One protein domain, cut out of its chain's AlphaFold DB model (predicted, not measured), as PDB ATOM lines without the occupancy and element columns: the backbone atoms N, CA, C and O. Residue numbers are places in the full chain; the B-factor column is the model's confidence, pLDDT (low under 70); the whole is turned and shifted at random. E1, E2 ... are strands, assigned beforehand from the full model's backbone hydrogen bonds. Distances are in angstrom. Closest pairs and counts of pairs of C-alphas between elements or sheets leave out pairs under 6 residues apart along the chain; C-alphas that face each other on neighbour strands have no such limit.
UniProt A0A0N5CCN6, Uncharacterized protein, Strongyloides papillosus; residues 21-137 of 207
ATOM      1  N   THR A  21     -43.957 143.525 -37.907       86.75
ATOM      2  CA  THR A  21     -43.112 142.349 -37.738       86.75
ATOM      3  C   THR A  21     -41.712 142.651 -38.253       86.75
ATOM      4  O   THR A  21     -41.530 143.356 -39.239       86.75
ATOM      5  N   HIS A  22     -40.727 142.049 -37.612       89.00
ATOM      6  CA  HIS A  22     -39.300 142.216 -37.845       89.00
ATOM      7  C   HIS A  22     -38.681 140.984 -38.540       89.00
ATOM      8  O   HIS A  22     -37.466 140.773 -38.503       89.00
ATOM      9  N   GLU A  23     -39.496 140.118 -39.151       87.88
ATOM     10  CA  GLU A  23     -39.042 138.909 -39.857       87.88
ATOM     11  C   GLU A  23     -37.996 139.203 -40.944       87.88
ATOM     12  O   GLU A  23     -37.047 138.438 -41.105       87.88
ATOM     13  N   HIS A  24     -38.098 140.352 -41.624       86.62
ATOM     14  CA  HIS A  24     -37.167 140.778 -42.678       86.62
ATOM     15  C   HIS A  24     -35.725 140.931 -42.190       86.62
ATOM     16  O   HIS A  24     -34.790 140.839 -42.984       86.62
ATOM     17  N   LEU A  25     -35.526 141.125 -40.886       87.25
ATOM     18  CA  LEU A  25     -34.202 141.212 -40.276       87.25
ATOM     19  C   LEU A  25     -33.476 139.858 -40.249       87.25
ATOM     20  O   LEU A  25     -32.253 139.835 -40.081       87.25
ATOM     21  N   PHE A  26     -34.200 138.750 -40.426       90.50
ATOM     22  CA  PHE A  26     -33.683 137.383 -40.460       90.50
ATOM     23  C   PHE A  26     -34.296 136.632 -41.654       90.50
ATOM     24  O   PHE A  26     -35.070 135.700 -41.454       90.50
ATOM     25  N   PRO A  27     -33.948 137.007 -42.901       88.25
ATOM     26  CA  PRO A  27     -34.608 136.495 -44.111       88.25
ATOM     27  C   PRO A  27     -34.448 134.979 -44.305       88.25
ATOM     28  O   PRO A  27     -35.231 134.344 -45.006       88.25
ATOM     29  N   ASP A  28     -33.427 134.413 -43.670       89.81
ATOM     30  CA  ASP A  28     -33.102 132.993 -43.656       89.81
ATOM     31  C   ASP A  28     -33.988 132.170 -42.700       89.81
ATOM     32  O   ASP A  28     -34.051 130.944 -42.801       89.81
ATOM     33  N   ILE A  29     -34.671 132.834 -41.762       91.25
ATOM     34  CA  ILE A  29     -35.583 132.205 -40.810       91.25
ATOM     35  C   ILE A  29     -37.012 132.328 -41.360       91.25
ATOM     36  O   ILE A  29     -37.478 133.438 -41.618       91.25
ATOM     37  N   PRO A  30     -37.736 131.212 -41.555       89.69
ATOM     38  CA  PRO A  30     -39.094 131.254 -42.068       89.69
ATOM     39  C   PRO A  30     -40.035 131.954 -41.086       89.69
ATOM     40  O   PRO A  30     -40.058 131.625 -39.906       89.69
ATOM     41  N   LYS A  31     -40.922 132.804 -41.614       85.88
ATOM     42  CA  LYS A  31     -42.010 133.442 -40.852       85.88
ATOM     43  C   LYS A  31     -42.831 132.445 -40.026       85.88
ATOM     44  O   LYS A  31     -43.283 132.750 -38.925       85.88
ATOM     45  N   ASN A  32     -43.075 131.253 -40.574       85.62
ATOM     46  CA  ASN A  32     -43.790 130.201 -39.867       85.62
ATOM     47  C   ASN A  32     -42.811 129.337 -39.056       85.62
ATOM     48  O   ASN A  32     -42.174 128.434 -39.597       85.62
ATOM     49  N   LEU A  33     -42.761 129.590 -37.749       87.50
ATOM     50  CA  LEU A  33     -41.913 128.867 -36.798       87.50
ATOM     51  C   LEU A  33     -42.542 127.579 -36.240       87.50
ATOM     52  O   LEU A  33     -41.926 126.900 -35.419       87.50
ATOM     53  N   GLU A  34     -43.759 127.221 -36.654       81.75
ATOM     54  CA  GLU A  34     -44.460 126.023 -36.165       81.75
ATOM     55  C   GLU A  34     -43.791 124.726 -36.628       81.75
ATOM     56  O   GLU A  34     -43.858 123.696 -35.958       81.75
ATOM     57  N   THR A  35     -43.165 124.766 -37.802       71.75
ATOM     58  CA  THR A  35     -42.422 123.643 -38.367       71.75
ATOM     59  C   THR A  35     -40.973 123.746 -37.917       71.75
ATOM     60  O   THR A  35     -40.345 124.769 -38.171       71.75
ATOM     61  N   GLY A  36     -40.459 122.705 -37.248       69.31
ATOM     62  CA  GLY A  36     -39.148 122.658 -36.581       69.31
ATOM     63  C   GLY A  36     -38.009 123.349 -37.338       69.31
ATOM     64  O   GLY A  36     -37.321 122.726 -38.140       69.31
ATOM     65  N   THR A  37     -37.836 124.638 -37.049       83.38
ATOM     66  CA  THR A  37     -36.888 125.543 -37.716       83.38
ATOM     67  C   THR A  37     -35.550 125.577 -36.988       83.38
ATOM     68  O   THR A  37     -34.498 125.701 -37.608       83.38
ATOM     69  N   PHE A  38     -35.593 125.454 -35.661       91.19
ATOM     70  CA  PHE A  38     -34.424 125.564 -34.808       91.19
ATOM     71  C   PHE A  38     -33.908 124.182 -34.360       91.19
ATOM     72  O   PHE A  38     -34.710 123.266 -34.153       91.19
ATOM     73  N   PRO A  39     -32.582 124.024 -34.187       93.69
ATOM     74  CA  PRO A  39     -31.554 125.042 -34.412       93.69
ATOM     75  C   PRO A  39     -31.319 125.326 -35.902       93.69
ATOM     76  O   PRO A  39     -31.284 124.404 -36.715       93.69
ATOM     77  N   TYR A  40     -31.103 126.596 -36.243       94.56
ATOM     78  CA  TYR A  40     -30.785 127.016 -37.605       94.56
ATOM     79  C   TYR A  40     -29.281 126.861 -37.874       94.56
ATOM     80  O   TYR A  40     -28.442 127.358 -37.115       94.56
ATOM     81  N   ASP A  41     -28.919 126.144 -38.939       94.06
ATOM     82  CA  ASP A  41     -27.525 125.844 -39.267       94.06
ATOM     83  C   ASP A  41     -26.854 127.035 -39.986       94.06
ATOM     84  O   ASP A  41     -27.166 127.358 -41.129       94.06
ATOM     85  N   ILE A  42     -25.854 127.649 -39.347       92.62
ATOM     86  CA  ILE A  42     -24.992 128.678 -39.947       92.62
ATOM     87  C   ILE A  42     -23.671 128.028 -40.363       92.62
ATOM     88  O   ILE A  42     -23.004 127.384 -39.550       92.62
ATOM     89  N   THR A  43     -23.252 128.226 -41.614       92.50
ATOM     90  CA  THR A  43     -21.944 127.755 -42.103       92.50
ATOM     91  C   THR A  43     -20.981 128.919 -42.308       92.50
ATOM     92  O   THR A  43     -21.237 129.816 -43.107       92.50
ATOM     93  N   ILE A  44     -19.839 128.877 -41.624       90.19
ATOM     94  CA  ILE A  44     -18.779 129.880 -41.702       90.19
ATOM     95  C   ILE A  44     -17.713 129.435 -42.708       90.19
ATOM     96  O   ILE A  44     -17.048 128.412 -42.530       90.19
ATOM     97  N   TYR A  45     -17.536 130.250 -43.746       89.25
ATOM     98  CA  TYR A  45     -16.543 130.095 -44.819       89.25
ATOM     99  C   TYR A  45     -15.345 131.026 -44.600       89.25
ATOM    100  O   TYR A  45     -14.923 131.769 -45.484       89.25
ATOM    101  N   SER A  46     -14.856 131.065 -43.365       86.38
ATOM    102  CA  SER A  46     -13.761 131.936 -42.958       86.38
ATOM    103  C   SER A  46     -12.757 131.156 -42.132       86.38
ATOM    104  O   SER A  46     -13.113 130.282 -41.345       86.38
ATOM    105  N   ARG A  47     -11.484 131.531 -42.270       86.50
ATOM    106  CA  ARG A  47     -10.400 131.039 -41.411       86.50
ATOM    107  C   ARG A  47     -10.375 131.726 -40.044       86.50
ATOM    108  O   ARG A  47      -9.510 131.400 -39.234       86.50
ATOM    109  N   SER A  48     -11.268 132.684 -39.791       88.00
ATOM    110  CA  SER A  48     -11.401 133.311 -38.479       88.00
ATOM    111  C   SER A  48     -11.989 132.306 -37.499       88.00
ATOM    112  O   SER A  48     -12.994 131.665 -37.783       88.00
ATOM    113  N   ASP A  49     -11.385 132.193 -36.327       88.38
ATOM    114  CA  ASP A  49     -11.869 131.407 -35.191       88.38
ATOM    115  C   ASP A  49     -12.795 132.213 -34.259       88.38
ATOM    116  O   ASP A  49     -13.137 131.760 -33.162       88.38
ATOM    117  N   VAL A  50     -13.176 133.415 -34.693       89.38
ATOM    118  CA  VAL A  50     -14.090 134.328 -34.005       89.38
ATOM    119  C   VAL A  50     -15.073 134.888 -35.022       89.38
ATOM    120  O   VAL A  50     -14.665 135.352 -36.092       89.38
ATOM    121  N   VAL A  51     -16.360 134.857 -34.694       89.69
ATOM    122  CA  VAL A  51     -17.432 135.449 -35.506       89.69
ATOM    123  C   VAL A  51     -18.381 136.249 -34.623       89.69
ATOM    124  O   VAL A  51     -18.568 135.908 -33.456       89.69
ATOM    125  N   ALA A  52     -18.980 137.289 -35.194       89.00
ATOM    126  CA  ALA A  52     -20.123 137.981 -34.615       89.00
ATOM    127  C   ALA A  52     -21.397 137.415 -35.250       89.00
ATOM    128  O   ALA A  52     -21.485 137.323 -36.475       89.00
ATOM    129  N   VAL A  53     -22.358 137.005 -34.427       89.81
ATOM    130  CA  VAL A  53     -23.619 136.405 -34.873       89.81
ATOM    131  C   VAL A  53     -24.776 137.289 -34.445       89.81
ATOM    132  O   VAL A  53     -24.863 137.693 -33.287       89.81
ATOM    133  N   LYS A  54     -25.659 137.571 -35.401       90.38
ATOM    134  CA  LYS A  54     -26.870 138.366 -35.218       90.38
ATOM    135  C   LYS A  54     -27.901 137.580 -34.397       90.38
ATOM    136  O   LYS A  54     -28.299 136.485 -34.799       90.38
ATOM    137  N   CYS A  55     -28.360 138.140 -33.286       92.38
ATOM    138  CA  CYS A  55     -29.420 137.598 -32.437       92.38
ATOM    139  C   CYS A  55     -30.574 138.602 -32.331       92.38
ATOM    140  O   CYS A  55     -30.316 139.804 -32.253       92.38
ATOM    141  N   PRO A  56     -31.836 138.151 -32.277       92.62
ATOM    142  CA  PRO A  56     -32.922 139.017 -31.845       92.62
ATOM    143  C   PRO A  56     -32.757 139.396 -30.369       92.62
ATOM    144  O   PRO A  56     -32.111 138.677 -29.602       92.62
ATOM    145  N   ILE A  57     -33.333 140.532 -29.982       92.25
ATOM    146  CA  ILE A  57     -33.325 141.041 -28.601       92.25
ATOM    147  C   ILE A  57     -34.730 141.491 -28.196       92.25
ATOM    148  O   ILE A  57     -35.684 141.357 -28.965       92.25
ATOM    149  N   SER A  58     -34.870 142.004 -26.973       89.38
ATOM    150  CA  SER A  58     -36.139 142.556 -26.491       89.38
ATOM    151  C   SER A  58     -36.751 143.553 -27.491       89.38
ATOM    152  O   SER A  58     -36.056 144.428 -28.000       89.38
ATOM    153  N   GLY A  59     -38.053 143.420 -27.765       88.81
ATOM    154  CA  GLY A  59     -38.781 144.229 -28.757       88.81
ATOM    155  C   GLY A  59     -38.796 143.648 -30.175       88.81
ATOM    156  O   GLY A  59     -39.484 144.176 -31.045       88.81
ATOM    157  N   TYR A  60     -38.079 142.552 -30.426       91.56
ATOM    158  CA  TYR A  60     -38.206 141.814 -31.677       91.56
ATOM    159  C   TYR A  60     -39.556 141.090 -31.768       91.56
ATOM    160  O   TYR A  60     -39.990 140.437 -30.820       91.56
ATOM    161  N   HIS A  61     -40.169 141.158 -32.951       92.06
ATOM    162  CA  HIS A  61     -41.474 140.579 -33.265       92.06
ATOM    163  C   HIS A  61     -41.307 139.722 -34.517       92.06
ATOM    164  O   HIS A  61     -41.075 140.278 -35.583       92.06
ATOM    165  N   HIS A  62     -41.364 138.392 -34.427       91.19
ATOM    166  CA  HIS A  62     -41.093 137.557 -35.601       91.19
ATOM    167  C   HIS A  62     -42.311 137.465 -36.520       91.19
ATOM    168  O   HIS A  62     -42.332 138.080 -37.576       91.19
ATOM    169  N   ASN A  63     -43.339 136.717 -36.111       89.25
ATOM    170  CA  ASN A  63     -44.449 136.341 -36.988       89.25
ATOM    171  C   ASN A  63     -45.767 137.079 -36.687       89.25
ATOM    172  O   ASN A  63     -46.774 136.844 -37.353       89.25
ATOM    173  N   SER A  64     -45.763 137.949 -35.673       89.62
ATOM    174  CA  SER A  64     -46.898 138.760 -35.223       89.62
ATOM    175  C   SER A  64     -46.400 139.952 -34.407       89.62
ATOM    176  O   SER A  64     -45.444 139.801 -33.652       89.62
ATOM    177  N   GLU A  65     -47.066 141.105 -34.461       88.81
ATOM    178  CA  GLU A  65     -46.770 142.239 -33.555       88.81
ATOM    179  C   GLU A  65     -46.952 141.890 -32.079       88.81
ATOM    180  O   GLU A  65     -46.360 142.513 -31.206       88.81
ATOM    181  N   LEU A  66     -47.785 140.889 -31.793       89.94
ATOM    182  CA  LEU A  66     -48.003 140.413 -30.432       89.94
ATOM    183  C   LEU A  66     -46.877 139.490 -29.952       89.94
ATOM    184  O   LEU A  66     -46.822 139.184 -28.765       89.94
ATOM    185  N   SER A  67     -46.013 139.009 -30.857       89.81
ATOM    186  CA  SER A  67     -44.945 138.071 -30.504       89.81
ATOM    187  C   SER A  67     -43.853 138.762 -29.714       89.81
ATOM    188  O   SER A  67     -43.229 139.676 -30.221       89.81
ATOM    189  N   ASN A  68     -43.563 138.322 -28.499       91.81
ATOM    190  CA  ASN A  68     -42.411 138.837 -27.770       91.81
ATOM    191  C   ASN A  68     -41.179 137.960 -27.990       91.81
ATOM    192  O   ASN A  68     -41.271 136.745 -28.205       91.81
ATOM    193  N   PHE A  69     -40.013 138.594 -27.906       94.19
ATOM    194  CA  PHE A  69     -38.736 137.906 -27.810       94.19
ATOM    195  C   PHE A  69     -38.161 138.039 -26.400       94.19
ATOM    196  O   PHE A  69     -37.955 139.143 -25.892       94.19
ATOM    197  N   TYR A  70     -37.864 136.901 -25.786       93.88
ATOM    198  CA  TYR A  70     -37.248 136.796 -24.471       93.88
ATOM    199  C   TYR A  70     -35.765 136.492 -24.640       93.88
ATOM    200  O   TYR A  70     -35.365 135.342 -24.826       93.88
ATOM    201  N   GLN A  71     -34.941 137.538 -24.598       91.25
ATOM    202  CA  GLN A  71     -33.493 137.405 -24.741       91.25
ATOM    203  C   GLN A  71     -32.874 136.577 -23.603       91.25
ATOM    204  O   GLN A  71     -33.240 136.732 -22.438       91.25
ATOM    205  N   SER A  72     -31.891 135.733 -23.930       87.00
ATOM    206  CA  SER A  72     -31.176 134.893 -22.953       87.00
ATOM    207  C   SER A  72     -29.725 135.313 -22.708       87.00
ATOM    208  O   SER A  72     -28.992 134.605 -22.013       87.00
ATOM    209  N   PHE A  73     -29.274 136.415 -23.307       77.75
ATOM    210  CA  PHE A  73     -27.903 136.904 -23.186       77.75
ATOM    211  C   PHE A  73     -27.857 138.375 -22.761       77.75
ATOM    212  O   PHE A  73     -28.795 139.143 -22.978       77.75
ATOM    213  N   GLU A  74     -26.747 138.746 -22.128       77.06
ATOM    214  CA  GLU A  74     -26.388 140.136 -21.855       77.06
ATOM    215  C   GLU A  74     -25.500 140.659 -22.982       77.06
ATOM    216  O   GLU A  74     -24.710 139.907 -23.557       77.06
ATOM    217  N   TYR A  75     -25.583 141.957 -23.267       73.31
ATOM    218  CA  TYR A  75     -24.743 142.599 -24.272       73.31
ATOM    219  C   TYR A  75     -23.272 142.576 -23.854       73.31
ATOM    220  O   TYR A  75     -22.851 143.287 -22.945       73.31
ATOM    221  N   ARG A  76     -22.466 141.744 -24.521       67.50
ATOM    222  CA  ARG A  76     -21.034 141.594 -24.207       67.50
ATOM    223  C   ARG A  76     -20.107 142.455 -25.051       67.50
ATOM    224  O   ARG A  76     -18.930 142.554 -24.716       67.50
ATOM    225  N   LEU A  77     -20.607 143.002 -26.156       73.06
ATOM    226  CA  LEU A  77     -19.807 143.755 -27.122       73.06
ATOM    227  C   LEU A  77     -20.043 145.255 -27.047       73.06
ATOM    228  O   LEU A  77     -19.105 146.047 -27.033       73.06
ATOM    229  N   TYR A  78     -21.305 145.643 -27.085       78.12
ATOM    230  CA  TYR A  78     -21.756 147.019 -27.043       78.12
ATOM    231  C   TYR A  78     -23.247 146.996 -26.713       78.12
ATOM    232  O   TYR A  78     -23.918 146.002 -26.992       78.12
ATOM    233  N   GLU A  79     -23.747 148.061 -26.100       81.81
ATOM    234  CA  GLU A  79     -25.185 148.239 -25.932       81.81
ATOM    235  C   GLU A  79     -25.796 148.643 -27.279       81.81
ATOM    236  O   GLU A  79     -25.353 149.649 -27.845       81.81
ATOM    237  N   PRO A  80     -26.776 147.882 -27.802       83.19
ATOM    238  CA  PRO A  80     -27.519 148.272 -28.993       83.19
ATOM    239  C   PRO A  80     -28.201 149.625 -28.816       83.19
ATOM    240  O   PRO A  80     -28.466 150.070 -27.691       83.19
ATOM    241  N   LEU A  81     -28.520 150.273 -29.933       82.81
ATOM    242  CA  LEU A  81     -29.215 151.550 -29.909       82.81
ATOM    243  C   LEU A  81     -30.586 151.432 -29.222       82.81
ATOM    244  O   LEU A  81     -31.233 150.379 -29.266       82.81
ATOM    245  N   PRO A  82     -31.092 152.520 -28.615       79.75
ATOM    246  CA  PRO A  82     -32.467 152.546 -28.139       79.75
ATOM    247  C   PRO A  82     -33.424 152.168 -29.278       79.75
ATOM    248  O   PRO A  82     -33.387 152.790 -30.336       79.75
ATOM    249  N   LYS A  83     -34.312 151.193 -29.032       83.31
ATOM    250  CA  LYS A  83     -35.259 150.597 -30.002       83.31
ATOM    251  C   LYS A  83     -34.667 149.611 -31.016       83.31
ATOM    252  O   LYS A  83     -35.419 149.132 -31.861       83.31
ATOM    253  N   ALA A  84     -33.380 149.276 -30.937       86.38
ATOM    254  CA  ALA A  84     -32.852 148.150 -31.695       86.38
ATOM    255  C   ALA A  84     -33.627 146.872 -31.341       86.38
ATOM    256  O   ALA A  84     -33.977 146.640 -30.182       86.38
ATOM    257  N   THR A  85     -33.882 146.039 -32.344       88.94
ATOM    258  CA  THR A  85     -34.515 144.717 -32.181       88.94
ATOM    259  C   THR A  85     -33.537 143.580 -32.472       88.94
ATOM    260  O   THR A  85     -33.879 142.397 -32.414       88.94
ATOM    261  N   ILE A  86     -32.280 143.944 -32.723       89.50
ATOM    262  CA  ILE A  86     -31.155 143.055 -32.973       89.50
ATOM    263  C   ILE A  86     -30.012 143.393 -32.015       89.50
ATOM    264  O   ILE A  86     -29.720 144.557 -31.762       89.50
ATOM    265  N   GLY A  87     -29.304 142.361 -31.567       88.31
ATOM    266  CA  GLY A  87     -27.973 142.462 -30.984       88.31
ATOM    267  C   GLY A  87     -26.995 141.501 -31.659       88.31
ATOM    268  O   GLY A  87     -27.374 140.653 -32.471       88.31
ATOM    269  N   TRP A  88     -25.719 141.614 -31.302       87.44
ATOM    270  CA  TRP A  88     -24.660 140.750 -31.822       87.44
ATOM    271  C   TRP A  88     -23.916 140.058 -30.682       87.44
ATOM    272  O   TRP A  88     -23.493 140.710 -29.729       87.44
ATOM    273  N   GLU A  89     -23.716 138.746 -30.805       87.94
ATOM    274  CA  GLU A  89     -22.946 137.937 -29.852       87.94
ATOM    275  C   GLU A  89     -21.665 137.410 -30.507       87.94
ATOM    276  O   GLU A  89     -21.660 137.006 -31.674       87.94
ATOM    277  N   ILE A  90     -20.564 137.386 -29.749       87.56
ATOM    278  CA  ILE A  90     -19.308 136.783 -30.213       87.56
ATOM    279  C   ILE A  90     -19.269 135.306 -29.900       87.56
ATOM    280  O   ILE A  90     -19.398 134.887 -28.749       87.56
ATOM    281  N   ILE A  91     -18.933 134.528 -30.922       88.38
ATOM    282  CA  ILE A  91     -18.680 133.106 -30.787       88.38
ATOM    283  C   ILE A  91     -17.225 132.815 -31.124       88.38
ATOM    284  O   ILE A  91     -16.758 133.015 -32.244       88.38
ATOM    285  N   ASP A  92     -16.522 132.293 -30.121       87.00
ATOM    286  CA  ASP A  92     -15.202 131.701 -30.268       87.00
ATOM    287  C   ASP A  92     -15.328 130.200 -30.549       87.00
ATOM    288  O   ASP A  92     -15.919 129.447 -29.760       87.00
ATOM    289  N   THR A  93     -14.659 129.711 -31.589       80.38
ATOM    290  CA  THR A  93     -14.399 128.273 -31.696       80.38
ATOM    291  C   THR A  93     -13.159 127.916 -30.876       80.38
ATOM    292  O   THR A  93     -12.009 128.101 -31.268       80.38
ATOM    293  N   ILE A  94     -13.408 127.465 -29.646       66.00
ATOM    294  CA  ILE A  94     -12.381 126.951 -28.737       66.00
ATOM    295  C   ILE A  94     -12.372 125.427 -28.871       66.00
ATOM    296  O   ILE A  94     -13.401 124.787 -28.638       66.00
ATOM    297  N   ASN A  95     -11.206 124.864 -29.200       57.84
ATOM    298  CA  ASN A  95     -10.893 123.426 -29.198       57.84
ATOM    299  C   ASN A  95     -11.544 122.561 -30.296       57.84
ATOM    300  O   ASN A  95     -12.114 121.521 -29.977       57.84
ATOM    301  N   TYR A  96     -11.418 122.936 -31.576       58.78
ATOM    302  CA  TYR A  96     -11.729 122.064 -32.731       58.78
ATOM    303  C   TYR A  96     -13.131 121.426 -32.725       58.78
ATOM    304  O   TYR A  96     -13.355 120.408 -33.382       58.78
ATOM    305  N   GLN A  97     -14.084 121.986 -31.974       64.81
ATOM    306  CA  GLN A  97     -15.456 121.501 -32.017       64.81
ATOM    307  C   GLN A  97     -15.984 121.713 -33.433       64.81
ATOM    308  O   GLN A  97     -15.848 122.799 -33.995       64.81
ATOM    309  N   LYS A  98     -16.581 120.659 -34.002       71.06
ATOM    310  CA  LYS A  98     -17.140 120.693 -35.360       71.06
ATOM    311  C   LYS A  98     -18.209 121.783 -35.502       71.06
ATOM    312  O   LYS A  98     -18.353 122.356 -36.576       71.06
ATOM    313  N   TYR A  99     -18.913 122.078 -34.408       85.06
ATOM    314  CA  TYR A  99     -19.889 123.153 -34.331       85.06
ATOM    315  C   TYR A  99     -19.962 123.776 -32.935       85.06
ATOM    316  O   TYR A  99     -19.555 123.171 -31.940       85.06
ATOM    317  N   LYS A 100     -20.517 124.986 -32.874       89.50
ATOM    318  CA  LYS A 100     -20.925 125.681 -31.653       89.50
ATOM    319  C   LYS A 100     -22.418 125.943 -31.697       89.50
ATOM    320  O   LYS A 100     -22.943 126.307 -32.740       89.50
ATOM    321  N   THR A 101     -23.072 125.788 -30.560       91.69
ATOM    322  CA  THR A 101     -24.455 126.222 -30.394       91.69
ATOM    323  C   THR A 101     -24.473 127.620 -29.789       91.69
ATOM    324  O   THR A 101     -23.722 127.892 -28.850       91.69
ATOM    325  N   LEU A 102     -25.336 128.482 -30.317       92.62
ATOM    326  CA  LEU A 102     -25.679 129.776 -29.740       92.62
ATOM    327  C   LEU A 102     -27.185 129.813 -29.503       92.62
ATOM    328  O   LEU A 102     -27.957 129.682 -30.444       92.62
ATOM    329  N   PHE A 103     -27.583 130.014 -28.254       94.62
ATOM    330  CA  PHE A 103     -28.966 130.275 -27.882       94.62
ATOM    331  C   PHE A 103     -29.139 131.779 -27.654       94.62
ATOM    332  O   PHE A 103     -28.484 132.341 -26.773       94.62
ATOM    333  N   CYS A 104     -29.962 132.428 -28.482       94.25
ATOM    334  CA  CYS A 104     -30.227 133.867 -28.397       94.25
ATOM    335  C   CYS A 104     -31.371 134.188 -27.421       94.25
ATOM    336  O   CYS A 104     -31.425 135.285 -26.863       94.25
ATOM    337  N   GLY A 105     -32.300 133.251 -27.239       95.12
ATOM    338  CA  GLY A 105     -33.494 133.456 -26.435       95.12
ATOM    339  C   GLY A 105     -34.663 132.640 -26.947       95.12
ATOM    340  O   GLY A 105     -34.487 131.663 -27.671       95.12
ATOM    341  N   GLU A 106     -35.864 133.060 -26.594       95.44
ATOM    342  CA  GLU A 106     -37.100 132.394 -26.983       95.44
ATOM    343  C   GLU A 106     -38.042 133.389 -27.657       95.44
ATOM    344  O   GLU A 106     -38.109 134.551 -27.267       95.44
ATOM    345  N   THR A 107     -38.797 132.936 -28.653       94.44
ATOM    346  CA  THR A 107     -39.784 133.761 -29.354       94.44
ATOM    347  C   THR A 107     -41.168 133.146 -29.238       94.44
ATOM    348  O   THR A 107     -41.334 131.930 -29.378       94.44
ATOM    349  N   GLU A 108     -42.160 133.982 -28.950       94.38
ATOM    350  CA  GLU A 108     -43.562 133.583 -28.997       94.38
ATOM    351  C   GLU A 108     -44.028 133.410 -30.442       94.38
ATOM    352  O   GLU A 108     -43.644 134.156 -31.341       94.38
ATOM    353  N   ILE A 109     -44.906 132.439 -30.658       93.06
ATOM    354  CA  ILE A 109     -45.487 132.119 -31.955       93.06
ATOM    355  C   ILE A 109     -46.982 132.384 -31.861       93.06
ATOM    356  O   ILE A 109     -47.671 131.802 -31.023       93.06
ATOM    357  N   TYR A 110     -47.489 133.223 -32.758       91.94
ATOM    358  CA  TYR A 110     -48.921 133.484 -32.902       91.94
ATOM    359  C   TYR A 110     -49.455 132.928 -34.219       91.94
ATOM    360  O   TYR A 110     -48.722 132.840 -35.203       91.94
ATOM    361  N   LYS A 111     -50.745 132.591 -34.257       89.56
ATOM    362  CA  LYS A 111     -51.459 132.223 -35.483       89.56
ATOM    363  C   LYS A 111     -52.695 133.064 -35.672       89.56
ATOM    364  O   LYS A 111     -53.402 133.346 -34.715       89.56
ATOM    365  N   THR A 112     -53.015 133.366 -36.921       86.06
ATOM    366  CA  THR A 112     -54.303 133.961 -37.264       86.06
ATOM    367  C   THR A 112     -55.331 132.858 -37.501       86.06
ATOM    368  O   THR A 112     -55.281 132.156 -38.511       86.06
ATOM    369  N   ILE A 113     -56.278 132.712 -36.578       86.62
ATOM    370  CA  ILE A 113     -57.410 131.787 -36.667       86.62
ATOM    371  C   ILE A 113     -58.676 132.630 -36.802       86.62
ATOM    372  O   ILE A 113     -58.978 133.463 -35.955       86.62
ATOM    373  N   ASN A 114     -59.415 132.454 -37.902       88.25
ATOM    374  CA  ASN A 114     -60.651 133.201 -38.184       88.25
ATOM    375  C   ASN A 114     -60.509 134.738 -38.088       88.25
ATOM    376  O   ASN A 114     -61.453 135.428 -37.715       88.25
ATOM    377  N   GLY A 115     -59.332 135.276 -38.428       81.88
ATOM    378  CA  GLY A 115     -59.040 136.714 -38.361       81.88
ATOM    379  C   GLY A 115     -58.557 137.212 -36.993       81.88
ATOM    380  O   GLY A 115     -58.198 138.379 -36.881       81.88
ATOM    381  N   THR A 116     -58.486 136.341 -35.985       85.38
ATOM    382  CA  THR A 116     -57.951 136.660 -34.655       85.38
ATOM    383  C   THR A 116     -56.557 136.073 -34.499       85.38
ATOM    384  O   THR A 116     -56.342 134.896 -34.784       85.38
ATOM    385  N   SER A 117     -55.605 136.883 -34.040       87.50
ATOM    386  CA  SER A 117     -54.277 136.396 -33.662       87.50
ATOM    387  C   SER A 117     -54.332 135.737 -32.285       87.50
ATOM    388  O   SER A 117     -54.620 136.392 -31.287       87.50
ATOM    389  N   GLU A 118     -54.042 134.444 -32.232       91.88
ATOM    390  CA  GLU A 118     -54.038 133.624 -31.025       91.88
ATOM    391  C   GLU A 118     -52.618 133.141 -30.725       91.88
ATOM    392  O   GLU A 118     -51.866 132.786 -31.638       91.88
ATOM    393  N   TYR A 119     -52.245 133.126 -29.443       92.50
ATOM    394  CA  TYR A 119     -50.984 132.533 -29.006       92.50
ATOM    395  C   TYR A 119     -51.001 131.032 -29.302       92.50
ATOM    396  O   TYR A 119     -51.904 130.313 -28.875       92.50
ATOM    397  N   PHE A 120     -49.992 130.558 -30.023       92.38
ATOM    398  CA  PHE A 120     -49.851 129.149 -30.364       92.38
ATOM    399  C   PHE A 120     -48.811 128.434 -29.507       92.38
ATOM    400  O   PHE A 120     -48.996 127.268 -29.162       92.38
ATOM    401  N   GLY A 121     -47.716 129.110 -29.173       93.31
ATOM    402  CA  GLY A 121     -46.634 128.504 -28.416       93.31
ATOM    403  C   GLY A 121     -45.388 129.370 -28.392       93.31
ATOM    404  O   GLY A 121     -45.426 130.562 -28.686       93.31
ATOM    405  N   GLN A 122     -44.269 128.747 -28.054       93.00
ATOM    406  CA  GLN A 122     -42.975 129.399 -27.942       93.00
ATOM    407  C   GLN A 122     -41.895 128.459 -28.471       93.00
ATOM    408  O   GLN A 122     -42.021 127.238 -28.356       93.00
ATOM    409  N   THR A 123     -40.842 129.016 -29.061       93.75
ATOM    410  CA  THR A 123     -39.697 128.235 -29.534       93.75
ATOM    411  C   THR A 123     -38.378 128.897 -29.173       93.75
ATOM    412  O   THR A 123     -38.287 130.122 -29.068       93.75
ATOM    413  N   GLY A 124     -37.353 128.071 -28.983       93.88
ATOM    414  CA  GLY A 124     -35.996 128.525 -28.726       93.88
ATOM    415  C   GLY A 124     -35.325 129.004 -30.008       93.88
ATOM    416  O   GLY A 124     -35.217 128.251 -30.973       93.88
ATOM    417  N   TRP A 125     -34.838 130.241 -30.005       95.06
ATOM    418  CA  TRP A 125     -34.038 130.803 -31.084       95.06
ATOM    419  C   TRP A 125     -32.587 130.353 -30.932       95.06
ATOM    420  O   TRP A 125     -31.795 130.932 -30.181       95.06
ATOM    421  N   GLU A 126     -32.248 129.283 -31.643       95.31
ATOM    422  CA  GLU A 126     -30.961 128.607 -31.529       95.31
ATOM    423  C   GLU A 126     -30.249 128.522 -32.882       95.31
ATOM    424  O   GLU A 126     -30.841 128.151 -33.892       95.31
ATOM    425  N   TYR A 127     -28.950 128.799 -32.897       95.00
ATOM    426  CA  TYR A 127     -28.082 128.572 -34.044       95.00
ATOM    427  C   TYR A 127     -27.119 127.425 -33.794       95.00
ATOM    428  O   TYR A 127     -26.496 127.338 -32.732       95.00
ATOM    429  N   ARG A 128     -26.892 126.615 -34.829       94.75
ATOM    430  CA  ARG A 128     -25.754 125.701 -34.910       94.75
ATOM    431  C   ARG A 128     -24.729 126.257 -35.894       94.75
ATOM    432  O   ARG A 128     -24.908 126.222 -37.105       94.75
ATOM    433  N   ILE A 129     -23.621 126.750 -35.364       92.94
ATOM    434  CA  ILE A 129     -22.570 127.432 -36.116       92.94
ATOM    435  C   ILE A 129     -21.461 126.434 -36.434       92.94
ATOM    436  O   ILE A 129     -20.793 125.920 -35.534       92.94
ATOM    437  N   ASN A 130     -21.251 126.175 -37.718       91.81
ATOM    438  CA  ASN A 130     -20.289 125.213 -38.236       91.81
ATOM    439  C   ASN A 130     -19.198 125.947 -39.017       91.81
ATOM    440  O   ASN A 130     -19.495 126.669 -39.966       91.81
ATOM    441  N   TRP A 131     -17.931 125.726 -38.679       89.44
ATOM    442  CA  TRP A 131     -16.819 126.194 -39.507       89.44
ATOM    443  C   TRP A 131     -16.525 125.145 -40.568       89.44
ATOM    444  O   TRP A 131     -16.189 124.007 -40.241       89.44
ATOM    445  N   LYS A 132     -16.675 125.516 -41.841       86.19
ATOM    446  CA  LYS A 132     -16.375 124.601 -42.947       86.19
ATOM    447  C   LYS A 132     -14.874 124.456 -43.146       86.19
ATOM    448  O   LYS A 132     -14.377 123.350 -43.345       86.19
ATOM    449  N   ASP A 133     -14.175 125.581 -43.077       80.44
ATOM    450  CA  ASP A 133     -12.724 125.629 -43.116       80.44
ATOM    451  C   ASP A 133     -12.167 125.528 -41.701       80.44
ATOM    452  O   ASP A 133     -12.701 126.133 -40.772       80.44
ATOM    453  N   ASN A 134     -11.056 124.807 -41.537       83.50
ATOM    454  CA  ASN A 134     -10.347 124.811 -40.265       83.50
ATOM    455  C   ASN A 134      -9.887 126.244 -39.954       83.50
ATOM    456  O   ASN A 134      -9.125 126.814 -40.748       83.50
ATOM    457  N   PRO A 135     -10.308 126.815 -38.812       85.50
ATOM    458  CA  PRO A 135      -9.870 128.139 -38.417       85.50
ATOM    459  C   PRO A 135      -8.345 128.194 -38.311       85.50
ATOM    460  O   PRO A 135      -7.710 127.345 -37.682       85.50
ATOM    461  N   ASP A 136      -7.757 129.203 -38.938       85.12
ATOM    462  CA  ASP A 136      -6.324 129.470 -38.931       85.12
ATOM    463  C   ASP A 136      -6.113 130.990 -38.934       85.12
ATOM    464  O   ASP A 136      -5.744 131.584 -39.957       85.12
ATOM    465  N   PRO A 137      -6.377 131.653 -37.794       82.62
ATOM    466  CA  PRO A 137      -6.309 133.107 -37.709       82.62
ATOM    467  C   PRO A 137      -4.887 133.632 -37.947       82.62
ATOM    468  O   PRO A 137      -4.718 134.769 -38.373       82.62
TER     469      PRO A 137
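Overview. This is residues 21 to 137 of the 207 residues of an uncharacterized protein of Strongyloides papillosus (UniProt A0A0N5CCN6). A long, bent hairpin of E5 and E6, with E1 and E3 along its two sides, makes a twisted sheet, and the small sheet of E2 and E4 lies partly face to face with it, as a loose sandwich. The turn of the hairpin, at Asn 114, makes one end of the longest axis. The printed part has 117 residues, with no named helix and six named strands, E1 to E6 along the chain; the larger sheet has the order E1, E6, E5, E3 and is mixed, and E2 and E4 are antiparallel. The class is all strand, though under half of the residues are in named elements; the whole is compact, with a radius of gyration of the C-alphas of 15.5 A, and elongated, spanning 54 by 32 by 20 A.

Along the chain. E6, residues 116 to 131, is 42.7 A long and ends at C-alpha 131 (-16.819, 126.194, -39.507). E5, residues 99 to 113, is 38.6 A long. E1, residues 40 to 44, begins at C-alpha 40 (-30.785, 127.016, -37.605), and E3 is residues 69 to 71. E2, residues 50 to 56, and E4, residues 86 to 92, are 19.5 A and 19.8 A long.

Arrangement. E5 and E6 form a hairpin, with N 109 and O 121 2.8 A apart, within hydrogen-bond range. E5 bends by 62 degrees at residue 104 and E6 by 60 degrees at residue 119. Edge strand E1 is parallel to E6, with N 42 and O 128 at 2.8 A. Edge strand E3 is antiparallel to E5, with N 70 and O 106 at 2.8 A. E2 and E4 are antiparallel, with N 53 and O 89 at 2.8 A. The closest C-alphas of E2 and E5 are those of Cys 55 and Cys 104, 5.6 A. E4 and E6 are apart.

Size, cuts and confidence. The C-alphas farthest apart, of Asn 114 and Asp 136, are 54.5 A apart. The printed part has no cut. The links E2 to E3 and E3 to E4 are long. Confidence is under 70 at residues 36, 76 and 94 to 97.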